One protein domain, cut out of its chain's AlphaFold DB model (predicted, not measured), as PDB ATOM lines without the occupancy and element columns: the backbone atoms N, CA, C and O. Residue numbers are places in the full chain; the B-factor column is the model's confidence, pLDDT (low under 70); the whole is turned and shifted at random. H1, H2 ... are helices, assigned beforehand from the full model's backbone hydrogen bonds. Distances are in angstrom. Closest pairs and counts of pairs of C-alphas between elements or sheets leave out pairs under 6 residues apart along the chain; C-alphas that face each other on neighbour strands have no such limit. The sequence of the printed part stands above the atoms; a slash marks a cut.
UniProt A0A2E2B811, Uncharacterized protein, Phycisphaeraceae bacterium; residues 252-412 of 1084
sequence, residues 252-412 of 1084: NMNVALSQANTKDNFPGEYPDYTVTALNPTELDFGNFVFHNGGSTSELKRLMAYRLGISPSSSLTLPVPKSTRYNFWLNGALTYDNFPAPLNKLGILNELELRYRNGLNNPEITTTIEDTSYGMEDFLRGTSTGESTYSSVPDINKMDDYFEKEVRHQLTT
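Overview. This is residues 252 to 412 of the 1084 residues of an uncharacterized protein of Phycisphaeraceae bacterium (UniProt A0A2E2B811). Little regular structure: the printed part is mostly loops, with the short helical hairpin of H1 and H2 near the middle, H3 toward one end of the long axis, and H4 and H5 toward the other. Residues 264 to 272 stick out. The 161 printed residues have five named helices, H1 to H5, and no named strand; the class is all helix, with 45 residues in named elements. It is compact, radius of gyration of the C-alphas 16.3 A, spanning 46 by 36 by 28 A.

Along the chain. H1, residues 285 to 291, begins at C-alpha 285 (99.341, -104.959, -38.449). H2 is residues 296 to 306, 15.4 A long; H3, 326 to 334; H4, 347 to 357, 15.2 A. H5, residues 398 to 404, ends at C-alpha 404 (105.119, -90.890, -39.821).

Arrangement. H1 and H2 touch, closest C-alphas Gly 286 and Leu 299, 7.0 A, at a shallow tilt of 22 degrees, opposite ways. H3, H4 and H5 touch no helix. Every O i to N i+4 pair is within hydrogen-bond range in H1, H2 and H5; in H4 5 of 7, in H3 2 of 5, beside 3 of 6 O i to N i+3 pairs.

Size, cuts and confidence. The printed part has no cut. The links H2 to H3, H3 to H4 and H4 to H5 are long. Confidence is low, pLDDT under 70, at residues 256 to 284, 313 to 342 and 381 to 384.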
ATOM      1  N   ASN A 252      91.439-101.064 -37.646       83.62
ATOM      2  CA  ASN A 252      90.956-101.481 -36.333       83.62
ATOM      3  C   ASN A 252      91.926-102.449 -35.620       83.62
ATOM      4  O   ASN A 252      92.061-103.633 -35.953       83.62
ATOM      5  N   MET A 253      92.537-101.959 -34.546       83.69
ATOM      6  CA  MET A 253      93.526-102.665 -33.734       83.69
ATOM      7  C   MET A 253      92.985-103.860 -32.941       83.69
ATOM      8  O   MET A 253      93.751-104.744 -32.550       83.69
ATOM      9  N   ASN A 254      91.678-103.910 -32.682       80.56
ATOM     10  CA  ASN A 254      91.018-105.032 -32.015       80.56
ATOM     11  C   ASN A 254      90.809-106.237 -32.931       80.56
ATOM     12  O   ASN A 254      90.510-107.323 -32.425       80.56
ATOM     13  N   VAL A 255      90.975-106.084 -34.248       73.06
ATOM     14  CA  VAL A 255      90.774-107.161 -35.234       73.06
ATOM     15  C   VAL A 255      91.992-107.416 -36.114       73.06
ATOM     16  O   VAL A 255      92.151-108.544 -36.571       73.06
ATOM     17  N   ALA A 256      92.890-106.445 -36.286       69.88
ATOM     18  CA  ALA A 256      94.107-106.627 -37.066       69.88
ATOM     19  C   ALA A 256      95.063-107.595 -36.337       69.88
ATOM     20  O   ALA A 256      95.551-107.306 -35.242       69.88
ATOM     21  N   LEU A 257      95.230-108.809 -36.872       62.16
ATOM     22  CA  LEU A 257      95.907-109.932 -36.194       62.16
ATOM     23  C   LEU A 257      97.160-110.435 -36.922       62.16
ATOM     24  O   LEU A 257      97.887-111.261 -36.369       62.16
ATOM     25  N   SER A 258      97.403-109.999 -38.161       60.19
ATOM     26  CA  SER A 258      98.502-110.543 -38.959       60.19
ATOM     27  C   SER A 258      99.857-110.018 -38.482       60.19
ATOM     28  O   SER A 258     100.013-108.843 -38.148       60.19
ATOM     29  N   GLN A 259     100.833-110.924 -38.436       55.28
ATOM     30  CA  GLN A 259     102.218-110.612 -38.126       55.28
ATOM     31  C   GLN A 259     103.152-111.163 -39.191       55.28
ATOM     32  O   GLN A 259     103.085-112.350 -39.528       55.28
ATOM     33  N   ALA A 260     104.114-110.340 -39.600       50.47
ATOM     34  CA  ALA A 260     105.357-110.824 -40.174       50.47
ATOM     35  C   ALA A 260     106.102-111.702 -39.144       50.47
ATOM     36  O   ALA A 260     106.198-111.377 -37.956       50.47
ATOM     37  N   ASN A 261     106.601-112.860 -39.584       49.56
ATOM     38  CA  ASN A 261     107.333-113.779 -38.716       49.56
ATOM     39  C   ASN A 261     108.628-113.119 -38.202       49.56
ATOM     40  O   ASN A 261     109.290-112.366 -38.898       49.56
ATOM     41  N   THR A 262     108.982-113.443 -36.960       45.50
ATOM     42  CA  THR A 262     109.990-112.842 -36.060       45.50
ATOM     43  C   THR A 262     111.467-112.805 -36.501       45.50
ATOM     44  O   THR A 262     112.349-112.615 -35.664       45.50
ATOM     45  N   LYS A 263     111.777-112.960 -37.782       43.59
ATOM     46  CA  LYS A 263     113.082-112.671 -38.391       43.59
ATOM     47  C   LYS A 263     112.789-112.263 -39.822       43.59
ATOM     48  O   LYS A 263     111.902-112.877 -40.393       43.59
ATOM     49  N   ASP A 264     113.594-111.390 -40.412       42.97
ATOM     50  CA  ASP A 264     113.585-110.969 -41.833       42.97
ATOM     51  C   ASP A 264     113.459-112.105 -42.881       42.97
ATOM     52  O   ASP A 264     113.387-111.869 -44.079       42.97
ATOM     53  N   ASN A 265     113.409-113.361 -42.447       39.97
ATOM     54  CA  ASN A 265     112.787-114.446 -43.171       39.97
ATOM     55  C   ASN A 265     111.252-114.406 -42.999       39.97
ATOM     56  O   ASN A 265     110.678-115.159 -42.196       39.97
ATOM     57  N   PHE A 266     110.568-113.699 -43.906       42.34
ATOM     58  CA  PHE A 266     109.415-114.338 -44.552       42.34
ATOM     59  C   PHE A 266     109.827-115.787 -44.869       42.34
ATOM     60  O   PHE A 266     110.989-115.990 -45.231       42.34
ATOM     61  N   PRO A 267     108.990-116.819 -44.646       38.84
ATOM     62  CA  PRO A 267     109.364-118.195 -44.984       38.84
ATOM     63  C   PRO A 267     110.005-118.187 -46.377       38.84
ATOM     64  O   PRO A 267     109.340-117.810 -47.337       38.84
ATOM     65  N   GLY A 268     111.319-118.460 -46.415       35.72
ATOM     66  CA  GLY A 268     112.292-117.934 -47.387       35.72
ATOM     67  C   GLY A 268     112.186-118.464 -48.815       35.72
ATOM     68  O   GLY A 268     113.202-118.688 -49.460       35.72
ATOM     69  N   GLU A 269     110.969-118.676 -49.295       40.81
ATOM     70  CA  GLU A 269     110.614-119.050 -50.660       40.81
ATOM     71  C   GLU A 269     109.382-118.285 -51.184       40.81
ATOM     72  O   GLU A 269     108.992-118.488 -52.333       40.81
ATOM     73  N   TYR A 270     108.777-117.384 -50.396       41.38
ATOM     74  CA  TYR A 270     107.770-116.449 -50.904       41.38
ATOM     75  C   TYR A 270     108.397-115.057 -51.034       41.38
ATOM     76  O   TYR A 270     108.677-114.453 -50.000       41.38
ATOM     77  N   PRO A 271     108.682-114.578 -52.263       38.31
ATOM     78  CA  PRO A 271     109.251-113.255 -52.457       38.31
ATOM     79  C   PRO A 271     108.313-112.194 -51.883       38.31
ATOM     80  O   PRO A 271     107.088-112.333 -51.938       38.31
ATOM     81  N   ASP A 272     108.956-111.192 -51.297       39.69
ATOM     82  CA  ASP A 272     108.416-110.057 -50.567       39.69
ATOM     83  C   ASP A 272     107.163-109.418 -51.204       39.69
ATOM     84  O   ASP A 272     106.959-109.446 -52.418       39.69
ATOM     85  N   TYR A 273     106.362-108.770 -50.352       38.69
ATOM     86  CA  TYR A 273     105.312-107.781 -50.671       38.69
ATOM     87  C   TYR A 273     103.881-108.232 -50.968       38.69
ATOM     88  O   TYR A 273     103.010-107.369 -51.072       38.69
ATOM     89  N   THR A 274     103.541-109.523 -51.013       39.97
ATOM     90  CA  THR A 274     102.105-109.860 -51.017       39.97
ATOM     91  C   THR A 274     101.539-109.702 -49.610       39.97
ATOM     92  O   THR A 274     101.570-110.646 -48.821       39.97
ATOM     93  N   VAL A 275     100.983-108.521 -49.305       40.00
ATOM     94  CA  VAL A 275      99.847-108.418 -48.383       40.00
ATOM     95  C   VAL A 275      98.908-109.520 -48.844       40.00
ATOM     96  O   VAL A 275      98.375-109.462 -49.955       40.00
ATOM     97  N   THR A 276      98.802-110.613 -48.090       41.16
ATOM     98  CA  THR A 276      97.842-111.658 -48.427       41.16
ATOM     99  C   THR A 276      96.485-111.061 -48.098       41.16
ATOM    100  O   THR A 276      95.951-111.324 -47.034       41.16
ATOM    101  N   ALA A 277      95.970-110.194 -48.973       36.94
ATOM    102  CA  ALA A 277      94.709-109.466 -48.869       36.94
ATOM    103  C   ALA A 277      93.502-110.412 -49.012       36.94
ATOM    104  O   ALA A 277      92.471-110.063 -49.578       36.94
ATOM    105  N   LEU A 278      93.658-111.660 -48.562       38.25
ATOM    106  CA  LEU A 278      92.656-112.706 -48.655       38.25
ATOM    107  C   LEU A 278      91.538-112.465 -47.634       38.25
ATOM    108  O   LEU A 278      90.459-113.024 -47.813       38.25
ATOM    109  N   ASN A 279      91.766-111.636 -46.603       44.34
ATOM    110  CA  ASN A 279      90.776-111.273 -45.594       44.34
ATOM    111  C   ASN A 279      90.967-109.814 -45.100       44.34
ATOM    112  O   ASN A 279      92.077-109.455 -44.722       44.34
ATOM    113  N   PRO A 280      89.911-108.985 -44.987       42.09
ATOM    114  CA  PRO A 280      89.968-107.664 -44.331       42.09
ATOM    115  C   PRO A 280      90.565-107.669 -42.908       42.09
ATOM    116  O   PRO A 280      91.118-106.680 -42.440       42.09
ATOM    117  N   THR A 281      90.491-108.807 -42.215       43.22
ATOM    118  CA  THR A 281      91.069-109.033 -40.880       43.22
ATOM    119  C   THR A 281      92.561-109.410 -40.915       43.22
ATOM    120  O   THR A 281      93.203-109.510 -39.868       43.22
ATOM    121  N   GLU A 282      93.130-109.588 -42.113       48.00
ATOM    122  CA  GLU A 282      94.553-109.821 -42.392       48.00
ATOM    123  C   GLU A 282      95.305-108.544 -42.782       48.00
ATOM    124  O   GLU A 282      96.408-108.648 -43.319       48.00
ATOM    125  N   LEU A 283      94.767-107.350 -42.495       58.25
ATOM    126  CA  LEU A 283      95.601-106.149 -42.517       58.25
ATOM    127  C   LEU A 283      96.840-106.441 -41.664       58.25
ATOM    128  O   LEU A 283      96.725-106.820 -40.490       58.25
ATOM    129  N   ASP A 284      98.005-106.402 -42.317       66.94
ATOM    130  CA  ASP A 284      99.283-106.817 -41.750       66.94
ATOM    131  C   ASP A 284      99.726-105.789 -40.724       66.94
ATOM    132  O   ASP A 284     100.572-104.937 -40.980       66.94
ATOM    133  N   PHE A 285      99.091-105.858 -39.556       73.19
ATOM    134  CA  PHE A 285      99.341-104.959 -38.449       73.19
ATOM    135  C   PHE A 285     100.804-105.029 -38.027       73.19
ATOM    136  O   PHE A 285     101.384-104.012 -37.675       73.19
ATOM    137  N   GLY A 286     101.427-106.207 -38.137       71.31
ATOM    138  CA  GLY A 286     102.864-106.351 -37.967       71.31
ATOM    139  C   GLY A 286     103.650-105.498 -38.952       71.31
ATOM    140  O   GLY A 286     104.429-104.661 -38.515       71.31
ATOM    141  N   ASN A 287     103.435-105.664 -40.258       71.69
ATOM    142  CA  ASN A 287     104.145-104.862 -41.256       71.69
ATOM    143  C   ASN A 287     103.848-103.361 -41.122       71.69
ATOM    144  O   ASN A 287     104.771-102.563 -41.219       71.69
ATOM    145  N   PHE A 288     102.605-102.977 -40.820       76.00
ATOM    146  CA  PHE A 288     102.238-101.588 -40.533       76.00
ATOM    147  C   PHE A 288     103.035-101.024 -39.348       76.00
ATOM    148  O   PHE A 288     103.627 -99.952 -39.449       76.00
ATOM    149  N   VAL A 289     103.119-101.771 -38.242       72.19
ATOM    150  CA  VAL A 289     103.906-101.382 -37.062       72.19
ATOM    151  C   VAL A 289     105.403-101.325 -37.390       72.19
ATOM    152  O   VAL A 289     106.069-100.364 -37.020       72.19
ATOM    153  N   PHE A 290     105.950-102.312 -38.108       74.44
ATOM    154  CA  PHE A 290     107.386-102.393 -38.411       74.44
ATOM    155  C   PHE A 290     107.853-101.362 -39.435       74.44
ATOM    156  O   PHE A 290     108.941-100.809 -39.276       74.44
ATOM    157  N   HIS A 291     107.043-101.083 -40.457       73.19
ATOM    158  CA  HIS A 291     107.335-100.053 -41.452       73.19
ATOM    159  C   HIS A 291     107.480 -98.677 -40.794       73.19
ATOM    160  O   HIS A 291     108.365 -97.905 -41.146       73.19
ATOM    161  N   ASN A 292     106.682 -98.437 -39.754       70.50
ATOM    162  CA  ASN A 292     106.669 -97.198 -38.987       70.50
ATOM    163  C   ASN A 292     107.569 -97.250 -37.734       70.50
ATOM    164  O   ASN A 292     107.378 -96.496 -36.785       70.50
ATOM    165  N   GLY A 293     108.568 -98.145 -37.712       73.31
ATOM    166  CA  GLY A 293     109.616 -98.175 -36.684       73.31
ATOM    167  C   GLY A 293     109.238 -98.834 -35.351       73.31
ATOM    168  O   GLY A 293     110.056 -98.842 -34.429       73.31
ATOM    169  N   GLY A 294     108.046 -99.419 -35.236       74.12
ATOM    170  CA  GLY A 294     107.592-100.111 -34.032       74.12
ATOM    171  C   GLY A 294     108.344-101.412 -33.752       74.12
ATOM    172  O   GLY A 294     108.882-102.070 -34.648       74.12
ATOM    173  N   SER A 295     108.384-101.822 -32.480       80.56
ATOM    174  CA  SER A 295     109.129-103.015 -32.078       80.56
ATOM    175  C   SER A 295     108.282-104.296 -32.113       80.56
ATOM    176  O   SER A 295     107.111-104.335 -31.729       80.56
ATOM    177  N   THR A 296     108.903-105.424 -32.481       78.38
ATOM    178  CA  THR A 296     108.261-106.755 -32.371       78.38
ATOM    179  C   THR A 296     107.845-107.091 -30.936       78.38
ATOM    180  O   THR A 296     106.905-107.861 -30.731       78.38
ATOM    181  N   SER A 297     108.536-106.540 -29.934       82.25
ATOM    182  CA  SER A 297     108.203-106.693 -28.516       82.25
ATOM    183  C   SER A 297     106.863-106.061 -28.162       82.25
ATOM    184  O   SER A 297     106.076-106.687 -27.461       82.25
ATOM    185  N   GLU A 298     106.577-104.868 -28.662       81.69
ATOM    186  CA  GLU A 298     105.335-104.140 -28.390       81.69
ATOM    187  C   GLU A 298     104.128-104.759 -29.036       81.69
ATOM    188  O   GLU A 298     103.114-104.990 -28.384       81.69
ATOM    189  N   LEU A 299     104.275-105.115 -30.305       82.19
ATOM    190  CA  LEU A 299     103.241-105.840 -31.007       82.19
ATOM    191  C   LEU A 299     102.903-107.144 -30.261       82.19
ATOM    192  O   LEU A 299     101.735-107.489 -30.098       82.19
ATOM    193  N   LYS A 300     103.915-107.852 -29.734       81.88
ATOM    194  CA  LYS A 300     103.705-109.024 -28.869       81.88
ATOM    195  C   LYS A 300     103.012-108.675 -27.553       81.88
ATOM    196  O   LYS A 300     102.183-109.473 -27.131       81.88
ATOM    197  N   ARG A 301     103.324-107.537 -26.916       85.56
ATOM    198  CA  ARG A 301     102.627-107.060 -25.703       85.56
ATOM    199  C   ARG A 301     101.146-106.827 -25.983       85.56
ATOM    200  O   ARG A 301     100.321-107.422 -25.296       85.56
ATOM    201  N   LEU A 302     100.818-106.093 -27.048       85.31
ATOM    202  CA  LEU A 302      99.432-105.830 -27.431       85.31
ATOM    203  C   LEU A 302      98.672-107.115 -27.768       85.31
ATOM    204  O   LEU A 302      97.539-107.308 -27.329       85.31
ATOM    205  N   MET A 303      99.288-108.021 -28.531       82.81
ATOM    206  CA  MET A 303      98.660-109.310 -28.816       82.81
ATOM    207  C   MET A 303      98.487-110.145 -27.542       82.81
ATOM    208  O   MET A 303      97.446-110.770 -27.372       82.81
ATOM    209  N   ALA A 304      99.466-110.145 -26.629       81.38
ATOM    210  CA  ALA A 304      99.354-110.832 -25.343       81.38
ATOM    211  C   ALA A 304      98.184-110.281 -24.521       81.38
ATOM    212  O   ALA A 304      97.366-111.055 -24.027       81.38
ATOM    213  N   TYR A 305      98.063-108.951 -24.451       86.12
ATOM    214  CA  TYR A 305      96.936-108.283 -23.817       86.12
ATOM    215  C   TYR A 305      95.614-108.745 -24.420       86.12
ATOM    216  O   TYR A 305      94.769-109.247 -23.682       86.12
ATOM    217  N   ARG A 306      95.460-108.659 -25.748       82.50
ATOM    218  CA  ARG A 306      94.239-109.085 -26.451       82.50
ATOM    219  C   ARG A 306      93.894-110.541 -26.168       82.50
ATOM    220  O   ARG A 306      92.732-110.855 -25.964       82.50
ATOM    221  N   LEU A 307      94.893-111.414 -26.100       78.56
ATOM    222  CA  LEU A 307      94.722-112.837 -25.808       78.56
ATOM    223  C   LEU A 307      94.512-113.151 -24.316       78.56
ATOM    224  O   LEU A 307      94.383-114.322 -23.969       78.56
ATOM    225  N   GLY A 308      94.515-112.150 -23.430       81.19
ATOM    226  CA  GLY A 308      94.356-112.359 -21.988       81.19
ATOM    227  C   GLY A 308      95.525-113.102 -21.338       81.19
ATOM    228  O   GLY A 308      95.372-113.692 -20.271       81.19
ATOM    229  N   ILE A 309      96.702-113.095 -21.965       80.88
ATOM    230  CA  ILE A 309      97.887-113.816 -21.489       80.88
ATOM    231  C   ILE A 309      98.987-112.846 -21.082       80.88
ATOM    232  O   ILE A 309      99.133-111.752 -21.623       80.88
ATOM    233  N   SER A 310      99.808-113.257 -20.115       81.06
ATOM    234  CA  SER A 310     100.952-112.443 -19.713       81.06
ATOM    235  C   SER A 310     101.943-112.298 -20.877       81.06
ATOM    236  O   SER A 310     102.300-113.306 -21.500       81.06
ATOM    237  N   PRO A 311     102.431-111.079 -21.154       74.62
ATOM    238  CA  PRO A 311     103.425-110.840 -22.186       74.62
ATOM    239  C   PRO A 311     104.732-111.516 -21.777       74.62
ATOM    240  O   PRO A 311     105.500-111.014 -20.961       74.62
ATOM    241  N   SER A 312     104.976-112.710 -22.312       71.25
ATOM    242  CA  SER A 312     106.253-113.400 -22.161       71.25
ATOM    243  C   SER A 312     107.093-113.183 -23.413       71.25
ATOM    244  O   SER A 312     106.583-113.192 -24.535       71.25
ATOM    245  N   SER A 313     108.410-113.049 -23.248       61.88
ATOM    246  CA  SER A 313     109.355-112.960 -24.372       61.88
ATOM    247  C   SER A 313     109.287-114.171 -25.316       61.88
ATOM    248  O   SER A 313     109.750-114.101 -26.453       61.88
ATOM    249  N   SER A 314     108.727-115.286 -24.839       64.62
ATOM    250  CA  SER A 314     108.529-116.542 -25.562       64.62
ATOM    251  C   SER A 314     107.116-116.724 -26.109       64.62
ATOM    252  O   SER A 314     106.787-117.843 -26.506       64.62
ATOM    253  N   LEU A 315     106.270-115.685 -26.102       61.94
ATOM    254  CA  LEU A 315     104.917-115.813 -26.619       61.94
ATOM    255  C   LEU A 315     104.977-116.221 -28.094       61.94
ATOM    256  O   LEU A 315     105.304-115.420 -28.973       61.94
ATOM    257  N   THR A 316     104.708-117.502 -28.344       62.41
ATOM    258  CA  THR A 316     104.491-118.020 -29.688       62.41
ATOM    259  C   THR A 316     103.087-117.610 -30.036       62.41
ATOM    260  O   THR A 316     102.120-118.167 -29.516       62.41
ATOM    261  N   LEU A 317     102.995-116.557 -30.831       56.94
ATOM    262  CA  LEU A 317     101.705-116.033 -31.205       56.94
ATOM    263  C   LEU A 317     100.944-117.073 -32.020       56.94
ATOM    264  O   LEU A 317     101.574-117.853 -32.744       56.94
ATOM    265  N   PRO A 318      99.614-117.136 -31.860       52.97
ATOM    266  CA  PRO A 318      98.813-118.128 -32.542       52.97
ATOM    267  C   PRO A 318      99.045-118.033 -34.051       52.97
ATOM    268  O   PRO A 318      98.684-117.048 -34.692       52.97
ATOM    269  N   VAL A 319      99.670-119.055 -34.629       51.88
ATOM    270  CA  VAL A 319      99.714-119.197 -36.082       51.88
ATOM    271  C   VAL A 319      98.325-119.685 -36.483       51.88
ATOM    272  O   VAL A 319      97.871-120.682 -35.910       51.88
ATOM    273  N   PRO A 320      97.618-119.009 -37.407       48.12
ATOM    274  CA  PRO A 320      96.328-119.492 -37.870       48.12
ATOM    275  C   PRO A 320      96.465-120.952 -38.306       48.12
ATOM    276  O   PRO A 320      97.383-121.279 -39.067       48.12
ATOM    277  N   LYS A 321      95.568-121.832 -37.833       46.41
ATOM    278  CA  LYS A 321      95.457-123.192 -38.377       46.41
ATOM    279  C   LYS A 321      95.372-123.078 -39.898       46.41
ATOM    280  O   LYS A 321      94.780-122.126 -40.404       46.41
ATOM    281  N   SER A 322      95.952-124.035 -40.619       40.91
ATOM    282  CA  SER A 322      96.203-124.052 -42.075       40.91
ATOM    283  C   SER A 322      95.019-123.728 -43.012       40.91
ATOM    284  O   SER A 322      95.181-123.752 -44.227       40.91
ATOM    285  N   THR A 323      93.837-123.407 -42.488       44.53
ATOM    286  CA  THR A 323      92.649-122.942 -43.204       44.53
ATOM    287  C   THR A 323      92.041-121.721 -42.498       44.53
ATOM    288  O   THR A 323      91.127-121.842 -41.679       44.53
ATOM    289  N   ARG A 324      92.535-120.525 -42.852       45.78
ATOM    290  CA  ARG A 324      92.092-119.204 -42.348       45.78
ATOM    291  C   ARG A 324      90.623-118.865 -42.655       45.78
ATOM    292  O   ARG A 324      90.046-118.000 -42.009       45.78
ATOM    293  N   TYR A 325      89.997-119.609 -43.572       40.31
ATOM    294  CA  TYR A 325      88.564-119.547 -43.894       40.31
ATOM    295  C   TYR A 325      87.658-119.710 -42.662       40.31
ATOM    296  O   TYR A 325      86.612-119.072 -42.565       40.31
ATOM    297  N   ASN A 326      88.079-120.506 -41.677       41.12
ATOM    298  CA  ASN A 326      87.272-120.723 -40.483       41.12
ATOM    299  C   ASN A 326      87.168-119.469 -39.597       41.12
ATOM    300  O   ASN A 326      86.250-119.429 -38.783       41.12
ATOM    301  N   PHE A 327      88.086-118.491 -39.690       40.97
ATOM    302  CA  PHE A 327      88.091-117.312 -38.809       40.97
ATOM    303  C   PHE A 327      86.862-116.427 -39.039       40.97
ATOM    304  O   PHE A 327      86.300-115.907 -38.087       40.97
ATOM    305  N   TRP A 328      86.383-116.317 -40.279       38.31
ATOM    306  CA  TRP A 328      85.133-115.606 -40.570       38.31
ATOM    307  C   TRP A 328      83.895-116.344 -40.049       38.31
ATOM    308  O   TRP A 328      82.962-115.707 -39.578       38.31
ATOM    309  N   LEU A 329      83.895-117.681 -40.092       38.94
ATOM    310  CA  LEU A 329      82.766-118.510 -39.643       38.94
ATOM    311  C   LEU A 329      82.720-118.719 -38.124       38.94
ATOM    312  O   LEU A 329      81.643-118.891 -37.566       38.94
ATOM    313  N   ASN A 330      83.876-118.738 -37.456       38.84
ATOM    314  CA  ASN A 330      83.989-119.114 -36.041       38.84
ATOM    315  C   ASN A 330      84.723-118.055 -35.193       38.84
ATOM    316  O   ASN A 330      84.987-118.275 -34.011       38.84
ATOM    317  N   GLY A 331      85.090-116.913 -35.776       45.53
ATOM    318  CA  GLY A 331      85.839-115.856 -35.105       45.53
ATOM    319  C   GLY A 331      87.214-116.309 -34.608       45.53
ATOM    320  O   GLY A 331      87.875-117.207 -35.145       45.53
ATOM    321  N   ALA A 332      87.633-115.688 -33.510       43.69
ATOM    322  CA  ALA A 332      88.908-115.943 -32.851       43.69
ATOM    323  C   ALA A 332      89.048-117.371 -32.270       43.69
ATOM    324  O   ALA A 332      90.145-117.782 -31.909       43.69
ATOM    325  N   LEU A 333      87.973-118.173 -32.254       41.41
ATOM    326  CA  LEU A 333      87.967-119.570 -31.783       41.41
ATOM    327  C   LEU A 333      88.730-120.548 -32.702       41.41
ATOM    328  O   LEU A 333      88.812-121.739 -32.418       41.41
ATOM    329  N   THR A 334      89.286-120.075 -33.818       42.84
ATOM    330  CA  THR A 334      89.955-120.911 -34.835       42.84
ATOM    331  C   THR A 334      91.441-121.149 -34.627       42.84
ATOM    332  O   THR A 334      92.076-121.865 -35.407       42.84
ATOM    333  N   TYR A 335      91.999-120.573 -33.576       50.25
ATOM    334  CA  TYR A 335      93.386-120.765 -33.194       50.25
ATOM    335  C   TYR A 335      93.500-121.886 -32.153       50.25
ATOM    336  O   TYR A 335      92.797-121.891 -31.149       50.25
ATOM    337  N   ASP A 336      94.436-122.814 -32.359       41.19
ATOM    338  CA  ASP A 336      94.555-124.061 -31.576       41.19
ATOM    339  C   ASP A 336      94.831-123.913 -30.086       41.19
ATOM    340  O   ASP A 336      94.669-124.870 -29.336       41.19
ATOM    341  N   ASN A 337      95.243-122.722 -29.667       49.06
ATOM    342  CA  ASN A 337      95.630-122.419 -28.297       49.06
ATOM    343  C   ASN A 337      94.874-121.204 -27.747       49.06
ATOM    344  O   ASN A 337      95.417-120.515 -26.891       49.06
ATOM    345  N   PHE A 338      93.688-120.882 -28.272       48.53
ATOM    346  CA  PHE A 338      92.960-119.684 -27.860       48.53
ATOM    347  C   PHE A 338      92.275-119.881 -26.499       48.53
ATOM    348  O   PHE A 338      91.339-120.679 -26.408       48.53
ATOM    349  N   PRO A 339      92.692-119.174 -25.434       50.78
ATOM    350  CA  PRO A 339      91.915-119.087 -24.208       50.78
ATOM    351  C   PRO A 339      90.769-118.075 -24.417       50.78
ATOM    352  O   PRO A 339      90.924-117.080 -25.123       50.78
ATOM    353  N   ALA A 340      89.599-118.329 -23.835       53.44
ATOM    354  CA  ALA A 340      88.489-117.371 -23.789       53.44
ATOM    355  C   ALA A 340      88.848-116.094 -22.987       53.44
ATOM    356  O   ALA A 340      89.779-116.143 -22.185       53.44
ATOM    357  N   PRO A 341      87.991-115.051 -23.000       63.81
ATOM    358  CA  PRO A 341      87.616-114.174 -24.115       63.81
ATOM    359  C   PRO A 341      88.713-113.138 -24.455       63.81
ATOM    360  O   PRO A 341      89.578-112.835 -23.640       63.81
ATOM    361  N   LEU A 342      88.658-112.553 -25.660       67.94
ATOM    362  CA  LEU A 342      89.589-111.493 -26.065       67.94
ATOM    363  C   LEU A 342      89.395-110.225 -25.227       67.94
ATOM    364  O   LEU A 342      88.298-109.658 -25.221       67.94
ATOM    365  N   ASN A 343      90.471-109.715 -24.628       81.81
ATOM    366  CA  ASN A 343      90.470-108.348 -24.126       81.81
ATOM    367  C   ASN A 343      90.374-107.396 -25.319       81.81
ATOM    368  O   ASN A 343      91.179-107.452 -26.252       81.81
ATOM    369  N   LYS A 344      89.380-106.513 -25.287       83.56
ATOM    370  CA  LYS A 344      89.204-105.469 -26.294       83.56
ATOM    371  C   LYS A 344      89.780-104.160 -25.767       83.56
ATOM    372  O   LYS A 344      89.605-103.818 -24.598       83.56
ATOM    373  N   LEU A 345      90.443-103.415 -26.638       88.12
ATOM    374  CA  LEU A 345      90.683-101.995 -26.433       88.12
ATOM    375  C   LEU A 345      89.319-101.299 -26.468       88.12
ATOM    376  O   LEU A 345      88.593-101.402 -27.455       88.12
ATOM    377  N   GLY A 346      88.939-100.685 -25.351       90.25
ATOM    378  CA  GLY A 346      87.669 -99.971 -25.222       90.25
ATOM    379  C   GLY A 346      87.766 -98.505 -25.637       90.25
ATOM    380  O   GLY A 346      88.841 -98.020 -25.984       90.25
ATOM    381  N   ILE A 347      86.652 -97.788 -25.479       93.38
ATOM    382  CA  ILE A 347      86.488 -96.387 -25.894       93.38
ATOM    383  C   ILE A 347      87.528 -95.415 -25.319       93.38
ATOM    384  O   ILE A 347      87.844 -94.431 -25.968       93.38
ATOM    385  N   LEU A 348      88.104 -95.676 -24.141       93.81
ATOM    386  CA  LEU A 348      89.175 -94.818 -23.615       93.81
ATOM    387  C   LEU A 348      90.409 -94.825 -24.527       93.81
ATOM    388  O   LEU A 348      90.967 -93.768 -24.774       93.81
ATOM    389  N   ASN A 349      90.780 -95.989 -25.077       93.75
ATOM    390  CA  ASN A 349      91.873 -96.093 -26.051       93.75
ATOM    391  C   ASN A 349      91.507 -95.400 -27.371       93.75
ATOM    392  O   ASN A 349      92.389 -94.892 -28.048       93.75
ATOM    393  N   GLU A 350      90.221 -95.357 -27.735       94.56
ATOM    394  CA  GLU A 350      89.788 -94.557 -28.882       94.56
ATOM    395  C   GLU A 350      89.974 -93.068 -28.624       94.56
ATOM    396  O   GLU A 350      90.531 -92.375 -29.462       94.56
ATOM    397  N   LEU A 351      89.520 -92.574 -27.468       95.06
ATOM    398  CA  LEU A 351      89.675 -91.166 -27.109       95.06
ATOM    399  C   LEU A 351      91.151 -90.763 -27.069       95.06
ATOM    400  O   LEU A 351      91.458 -89.640 -27.445       95.06
ATOM    401  N   GLU A 352      92.040 -91.683 -26.684       93.31
ATOM    402  CA  GLU A 352      93.489 -91.500 -26.784       93.31
ATOM    403  C   GLU A 352      93.958 -91.376 -28.233       93.31
ATOM    404  O   GLU A 352      94.546 -90.371 -28.608       93.31
ATOM    405  N   LEU A 353      93.626 -92.348 -29.091       93.31
ATOM    406  CA  LEU A 353      94.009 -92.313 -30.509       93.31
ATOM    407  C   LEU A 353      93.444 -91.100 -31.258       93.31
ATOM    408  O   LEU A 353      94.024 -90.661 -32.249       93.31
ATOM    409  N   ARG A 354      92.298 -90.582 -30.814       95.00
ATOM    410  CA  ARG A 354      91.666 -89.393 -31.386       95.00
ATOM    411  C   ARG A 354      92.152 -88.102 -30.734       95.00
ATOM    412  O   ARG A 354      91.925 -87.045 -31.310       95.00
ATOM    413  N   TYR A 355      92.800 -88.127 -29.570       94.44
ATOM    414  CA  TYR A 355      93.206 -86.901 -28.884       94.44
ATOM    415  C   TYR A 355      94.097 -86.056 -29.800       94.44
ATOM    416  O   TYR A 355      95.163 -86.497 -30.218       94.44
ATOM    417  N   ARG A 356      93.611 -84.862 -30.168       91.75
ATOM    418  CA  ARG A 356      94.261 -83.963 -31.136       91.75
ATOM    419  C   ARG A 356      94.769 -84.710 -32.369       91.75
ATOM    420  O   ARG A 356      95.939 -84.622 -32.713       91.75
ATOM    421  N   ASN A 357      93.893 -85.513 -32.974       91.31
ATOM    422  CA  ASN A 357      94.188 -86.269 -34.187       91.31
ATOM    423  C   ASN A 357      95.453 -87.141 -34.067       91.31
ATOM    424  O   ASN A 357      96.279 -87.192 -34.974       91.31
ATOM    425  N   GLY A 358      95.590 -87.832 -32.934       89.69
ATOM    426  CA  GLY A 358      96.657 -88.800 -32.694       89.69
ATOM    427  C   GLY A 358      97.887 -88.250 -31.979       89.69
ATOM    428  O   GLY A 358      98.922 -88.905 -32.037       89.69
ATOM    429  N   LEU A 359      97.806 -87.096 -31.310       90.94
ATOM    430  CA  LEU A 359      98.826 -86.683 -30.340       90.94
ATOM    431  C   LEU A 359      98.642 -87.425 -29.013       90.94
ATOM    432  O   LEU A 359      97.572 -87.946 -28.715       90.94
ATOM    433  N   ASN A 360      99.686 -87.438 -28.187       89.06
ATOM    434  CA  ASN A 360      99.631 -88.056 -26.868       89.06
ATOM    435  C   ASN A 360      98.794 -87.224 -25.885       89.06
ATOM    436  O   ASN A 360      99.099 -86.046 -25.656       89.06
ATOM    437  N   ASN A 361      97.812 -87.838 -25.228       88.94
ATOM    438  CA  ASN A 361      97.088 -87.207 -24.138       88.94
ATOM    439  C   ASN A 361      97.818 -87.436 -22.805       88.94
ATOM    440  O   ASN A 361      97.861 -88.547 -22.290       88.94
ATOM    441  N   PRO A 362      98.373 -86.397 -22.158       86.00
ATOM    442  CA  PRO A 362      99.040 -86.586 -20.872       86.00
ATOM    443  C   PRO A 362      98.072 -86.887 -19.712       86.00
ATOM    444  O   PRO A 362      98.527 -87.217 -18.614       86.00
ATOM    445  N   GLU A 363      96.763 -86.715 -19.905       86.75
ATOM    446  CA  GLU A 363      95.751 -86.817 -18.848       86.75
ATOM    447  C   GLU A 363      95.025 -88.159 -18.821       86.75
ATOM    448  O   GLU A 363      94.516 -88.568 -17.771       86.75
ATOM    449  N   ILE A 364      94.983 -88.851 -19.956       83.38
ATOM    450  CA  ILE A 364      94.424 -90.190 -20.058       83.38
ATOM    451  C   ILE A 364      95.598 -91.156 -20.137       83.38
ATOM    452  O   ILE A 364      96.487 -91.011 -20.952       83.38
ATOM    453  N   THR A 365      95.615 -92.149 -19.253       85.56
ATOM    454  CA  THR A 365      96.496 -93.306 -19.420       85.56
ATOM    455  C   THR A 365      95.638 -94.468 -19.860       85.56
ATOM    456  O   THR A 365      94.734 -94.896 -19.134       85.56
ATOM    457  N   THR A 366      95.914 -94.978 -21.048       90.94
ATOM    458  CA  THR A 366      95.151 -96.073 -21.635       90.94
ATOM    459  C   THR A 366      95.962 -97.356 -21.722       90.94
ATOM    460  O   THR A 366      97.164 -97.401 -21.466       90.94
ATOM    461  N   THR A 367      95.293 -98.456 -22.057       89.56
ATOM    462  CA  THR A 367      95.962 -99.751 -22.198       89.56
ATOM    463  C   THR A 367      96.925 -99.772 -23.378       89.56
ATOM    464  O   THR A 367      97.921-100.488 -23.343       89.56
ATOM    465  N   ILE A 368      96.633 -98.989 -24.416       88.50
ATOM    466  CA  ILE A 368      97.469 -98.889 -25.607       88.50
ATOM    467  C   ILE A 368      98.836 -98.248 -25.296       88.50
ATOM    468  O   ILE A 368      99.818 -98.592 -25.948       88.50
ATOM    469  N   GLU A 369      98.918 -97.414 -24.256       86.94
ATOM    470  CA  GLU A 369     100.144 -96.767 -23.768       86.94
ATOM    471  C   GLU A 369     100.793 -97.522 -22.596       86.94
ATOM    472  O   GLU A 369     101.881 -97.166 -22.144       86.94
ATOM    473  N   ASP A 370     100.143 -98.564 -22.064       86.06
ATOM    474  CA  ASP A 370     100.665 -99.299 -20.915       86.06
ATOM    475  C   ASP A 370     101.962-100.022 -21.298       86.06
ATOM    476  O   ASP A 370     101.977-100.936 -22.121       86.06
ATOM    477  N   THR A 371     103.055 -99.679 -20.624       83.56
ATOM    478  CA  THR A 371     104.376-100.309 -20.784       83.56
ATOM    479  C   THR A 371     104.332-101.846 -20.650       83.56
ATOM    480  O   THR A 371     105.184-102.571 -21.170       83.56
ATOM    481  N   SER A 372     103.339-102.379 -19.938       85.38
ATOM    482  CA  SER A 372     103.168-103.804 -19.680       85.38
ATOM    483  C   SER A 372     102.437-104.501 -20.822       85.38
ATOM    484  O   SER A 372     102.787-105.629 -21.155       85.38
ATOM    485  N   TYR A 373     101.445-103.849 -21.430       80.88
ATOM    486  CA  TYR A 373     100.418-104.501 -22.252       80.88
ATOM    487  C   TYR A 373     100.170-103.833 -23.607       80.88
ATOM    488  O   TYR A 373      99.617-104.468 -24.500       80.88
ATOM    489  N   GLY A 374     100.586-102.586 -23.773       79.56
ATOM    490  CA  GLY A 374     100.385-101.765 -24.953       79.56
ATOM    491  C   GLY A 374     101.607-101.668 -25.863       79.56
ATOM    492  O   GLY A 374     102.543-102.478 -25.826       79.56
ATOM    493  N   MET A 375     101.565-100.640 -26.702       81.31
ATOM    494  CA  MET A 375     102.562-100.280 -27.703       81.31
ATOM    495  C   MET A 375     103.152 -98.899 -27.386       81.31
ATOM    496  O   MET A 375     103.139 -98.007 -28.225       81.31
ATOM    497  N   GLU A 376     103.603 -98.716 -26.147       81.50
ATOM    498  CA  GLU A 376     104.089 -97.433 -25.626       81.50
ATOM    499  C   GLU A 376     105.164 -96.761 -26.500       81.50
ATOM    500  O   GLU A 376     105.047 -95.586 -26.810       81.50
ATOM    501  N   ASP A 377     106.219 -97.463 -26.901       77.44
ATOM    502  CA  ASP A 377     107.315 -96.904 -27.701       77.44
ATOM    503  C   ASP A 377     106.855 -96.563 -29.134       77.44
ATOM    504  O   ASP A 377     107.241 -95.528 -29.674       77.44
ATOM    505  N   PHE A 378     105.998 -97.396 -29.735       77.62
ATOM    506  CA  PHE A 378     105.421 -97.187 -31.067       77.62
ATOM    507  C   PHE A 378     104.401 -96.042 -31.094       77.62
ATOM    508  O   PHE A 378     104.355 -95.286 -32.057       77.62
ATOM    509  N   LEU A 379     103.608 -95.890 -30.031       75.06
ATOM    510  CA  LEU A 379     102.614 -94.822 -29.883       75.06
ATOM    511  C   LEU A 379     103.134 -93.616 -29.100       75.06
ATOM    512  O   LEU A 379     102.347 -92.730 -28.789       75.06
ATOM    513  N   ARG A 380     104.449 -93.576 -28.844       71.75
ATOM    514  CA  ARG A 380     105.181 -92.518 -28.134       71.75
ATOM    515  C   ARG A 380     104.723 -92.370 -26.679       71.75
ATOM    516  O   ARG A 380     103.803 -91.631 -26.367       71.75
ATOM    517  N   GLY A 381     105.411 -93.072 -25.781       61.28
ATOM    518  CA  GLY A 381     105.045 -93.178 -24.371       61.28
ATOM    519  C   GLY A 381     104.880 -91.861 -23.607       61.28
ATOM    520  O   GLY A 381     105.390 -90.809 -23.984       61.28
ATOM    521  N   THR A 382     104.249 -92.002 -22.441       57.56
ATOM    522  CA  THR A 382     103.668 -91.027 -21.484       57.56
ATOM    523  C   THR A 382     104.434 -89.743 -21.076       57.56
ATOM    524  O   THR A 382     104.014 -89.069 -20.134       57.56
ATOM    525  N   SER A 383     105.560 -89.358 -21.693       54.66
ATOM    526  CA  SER A 383     106.438 -88.292 -21.161       54.66
ATOM    527  C   SER A 383     106.623 -87.038 -22.021       54.66
ATOM    528  O   SER A 383     107.138 -86.039 -21.507       54.66
ATOM    529  N   THR A 384     106.196 -87.031 -23.284       62.94
ATOM    530  CA  THR A 384     106.222 -85.819 -24.115       62.94
ATOM    531  C   THR A 384     104.846 -85.173 -24.115       62.94
ATOM    532  O   THR A 384     103.878 -85.744 -24.600       62.94
ATOM    533  N   GLY A 385     104.740 -83.973 -23.539       70.94
ATOM    534  CA  GLY A 385     103.545 -83.148 -23.699       70.94
ATOM    535  C   GLY A 385     103.436 -82.720 -25.159       70.94
ATOM    536  O   GLY A 385     104.085 -81.752 -25.557       70.94
ATOM    537  N   GLU A 386     102.668 -83.466 -25.946       86.06
ATOM    538  CA  GLU A 386     102.441 -83.200 -27.361       86.06
ATOM    539  C   GLU A 386     101.271 -82.225 -27.504       86.06
ATOM    540  O   GLU A 386     100.104 -82.603 -27.486       86.06
ATOM    541  N   SER A 387     101.578 -80.929 -27.570       87.19
ATOM    542  CA  SER A 387     100.550 -79.893 -27.731       87.19
ATOM    543  C   SER A 387     100.203 -79.614 -29.192       87.19
ATOM    544  O   SER A 387      99.148 -79.050 -29.458       87.19
ATOM    545  N   THR A 388     101.121 -79.926 -30.109       91.69
ATOM    546  CA  THR A 388     101.008 -79.699 -31.561       91.69
ATOM    547  C   THR A 388     101.819 -80.746 -32.331       91.69
ATOM    548  O   THR A 388     102.786 -81.284 -31.788       91.69
ATOM    549  N   TYR A 389     101.547 -80.964 -33.620       91.50
ATOM    550  CA  TYR A 389     102.299 -81.884 -34.486       91.50
ATOM    551  C   TYR A 389     103.813 -81.618 -34.465       91.50
ATOM    552  O   TYR A 389     104.630 -82.532 -34.473       91.50
ATOM    553  N   SER A 390     104.206 -80.346 -34.365       89.88
ATOM    554  CA  SER A 390     105.609 -79.913 -34.326       89.88
ATOM    555  C   SER A 390     106.324 -80.193 -33.001       89.88
ATOM    556  O   SER A 390     107.538 -80.013 -32.907       89.88
ATOM    557  N   SER A 391     105.585 -80.583 -31.959       90.38
ATOM    558  CA  SER A 391     106.158 -81.029 -30.684       90.38
ATOM    559  C   SER A 391     106.484 -82.522 -30.675       90.38
ATOM    560  O   SER A 391     107.195 -82.985 -29.781       90.38
ATOM    561  N   VAL A 392     106.008 -83.252 -31.684       88.38
ATOM    562  CA  VAL A 392     106.232 -84.682 -31.815       88.38
ATOM    563  C   VAL A 392     107.688 -84.941 -32.244       88.38
ATOM    564  O   VAL A 392     108.182 -84.294 -33.175       88.38
ATOM    565  N   PRO A 393     108.420 -85.863 -31.585       88.00
ATOM    566  CA  PRO A 393     109.805 -86.164 -31.937       88.00
ATOM    567  C   PRO A 393     109.972 -86.553 -33.412       88.00
ATOM    568  O   PRO A 393     109.152 -87.280 -33.968       88.00
ATOM    569  N   ASP A 394     111.055 -86.072 -34.025       87.12
ATOM    570  CA  ASP A 394     111.448 -86.336 -35.419       87.12
ATOM    571  C   ASP A 394     110.477 -85.832 -36.510       87.12
ATOM    572  O   ASP A 394     110.733 -86.029 -37.701       87.12
ATOM    573  N   ILE A 395     109.432 -85.090 -36.128       87.38
ATOM    574  CA  ILE A 395     108.473 -84.453 -37.037       87.38
ATOM    575  C   ILE A 395     108.772 -82.953 -37.094       87.38
ATOM    576  O   ILE A 395     108.559 -82.207 -36.142       87.38
ATOM    577  N   ASN A 396     109.321 -82.496 -38.224       85.38
ATOM    578  CA  ASN A 396     109.735 -81.095 -38.403       85.38
ATOM    579  C   ASN A 396     108.798 -80.305 -39.319       85.38
ATOM    580  O   ASN A 396     108.942 -79.088 -39.470       85.38
ATOM    581  N   LYS A 397     107.874 -81.005 -39.969       88.94
ATOM    582  CA  LYS A 397     106.947 -80.477 -40.953       88.94
ATOM    583  C   LYS A 397     105.631 -81.249 -40.881       88.94
ATOM    584  O   LYS A 397     105.534 -82.285 -40.236       88.94
ATOM    585  N   MET A 398     104.614 -80.698 -41.523       89.19
ATOM    586  CA  MET A 398     103.263 -81.249 -41.511       89.19
ATOM    587  C   MET A 398     103.126 -82.516 -42.371       89.19
ATOM    588  O   MET A 398     102.378 -83.409 -42.007       89.19
ATOM    589  N   ASP A 399     103.860 -82.607 -43.483       87.81
ATOM    590  CA  ASP A 399     103.963 -83.819 -44.314       87.81
ATOM    591  C   ASP A 399     104.542 -84.987 -43.506       87.81
ATOM    592  O   ASP A 399     103.918 -86.041 -43.422       87.81
ATOM    593  N   ASP A 400     105.650 -84.744 -42.796       86.69
ATOM    594  CA  ASP A 400     106.254 -85.712 -41.875       86.69
ATOM    595  C   ASP A 400     105.247 -86.211 -40.822       86.69
ATOM    596  O   ASP A 400     105.348 -87.357 -40.390       86.69
ATOM    597  N   TYR A 401     104.310 -85.360 -40.380       89.19
ATOM    598  CA  TYR A 401     103.306 -85.745 -39.389       89.19
ATOM    599  C   TYR A 401     102.365 -86.804 -39.945       89.19
ATOM    600  O   TYR A 401     102.334 -87.905 -39.415       89.19
ATOM    601  N   PHE A 402     101.663 -86.518 -41.038       87.69
ATOM    602  CA  PHE A 402     100.718 -87.482 -41.607       87.69
ATOM    603  C   PHE A 402     101.403 -88.727 -42.188       87.69
ATOM    604  O   PHE A 402     100.815 -89.801 -42.205       87.69
ATOM    605  N   GLU A 403     102.661 -88.618 -42.620       83.38
ATOM    606  CA  GLU A 403     103.420 -89.769 -43.112       83.38
ATOM    607  C   GLU A 403     103.906 -90.690 -41.981       83.38
ATOM    608  O   GLU A 403     103.859 -91.909 -42.125       83.38
ATOM    609  N   LYS A 404     104.395 -90.129 -40.863       82.69
ATOM    610  CA  LYS A 404     105.119 -90.890 -39.821       82.69
ATOM    611  C   LYS A 404     104.336 -91.079 -38.528       82.69
ATOM    612  O   LYS A 404     104.687 -91.944 -37.728       82.69
ATOM    613  N   GLU A 405     103.335 -90.247 -38.249       86.56
ATOM    614  CA  GLU A 405     102.406 -90.471 -37.143       86.56
ATOM    615  C   GLU A 405     101.327 -91.443 -37.581       86.56
ATOM    616  O   GLU A 405     100.453 -91.099 -38.349       86.56
ATOM    617  N   VAL A 406     101.333 -92.653 -37.051       85.88
ATOM    618  CA  VAL A 406     100.345 -93.670 -37.418       85.88
ATOM    619  C   VAL A 406      99.059 -93.620 -36.597       85.88
ATOM    620  O   VAL A 406      98.055 -94.190 -37.017       85.88
ATOM    621  N   ARG A 407      99.051 -92.967 -35.425       88.31
ATOM    622  CA  ARG A 407      97.912 -92.976 -34.484       88.31
ATOM    623  C   ARG A 407      96.615 -92.505 -35.130       88.31
ATOM    624  O   ARG A 407      95.581 -93.144 -34.942       88.31
ATOM    625  N   HIS A 408      96.679 -91.465 -35.960       87.94
ATOM    626  CA  HIS A 408      95.502 -90.932 -36.641       87.94
ATOM    627  C   HIS A 408      94.859 -91.929 -37.624       87.94
ATOM    628  O   HIS A 408      93.661 -91.816 -37.882       87.94
ATOM    629  N   GLN A 409      95.597 -92.953 -38.072       87.75
ATOM    630  CA  GLN A 409      95.149 -94.016 -38.984       87.75
ATOM    631  C   GLN A 409      94.621 -95.272 -38.256       87.75
ATOM    632  O   GLN A 409      94.124 -96.202 -38.898       87.75
ATOM    633  N   LEU A 410      94.731 -95.329 -36.923       88.19
ATOM    634  CA  LEU A 410      94.342 -96.477 -36.099       88.19
ATOM    635  C   LEU A 410      93.020 -96.236 -35.376       88.19
ATOM    636  O   LEU A 410      92.811 -95.179 -34.799       88.19
ATOM    637  N   THR A 411      92.165 -97.245 -35.275       90.38
ATOM    638  CA  THR A 411      90.976 -97.173 -34.417       90.38
ATOM    639  C   THR A 411      90.845 -98.415 -33.543       90.38
ATOM    640  O   THR A 411      91.406 -99.478 -33.810       90.38
ATOM    641  N   THR A 412      90.096 -98.298 -32.461       89.31
ATOM    642  CA  THR A 412      89.685 -99.403 -31.591       89.31
ATOM    643  C   THR A 412      88.206 -99.734 -31.764       89.31
ATOM    644  O   THR A 412      87.763-100.825 -31.394       89.31
TER     645      THR A 412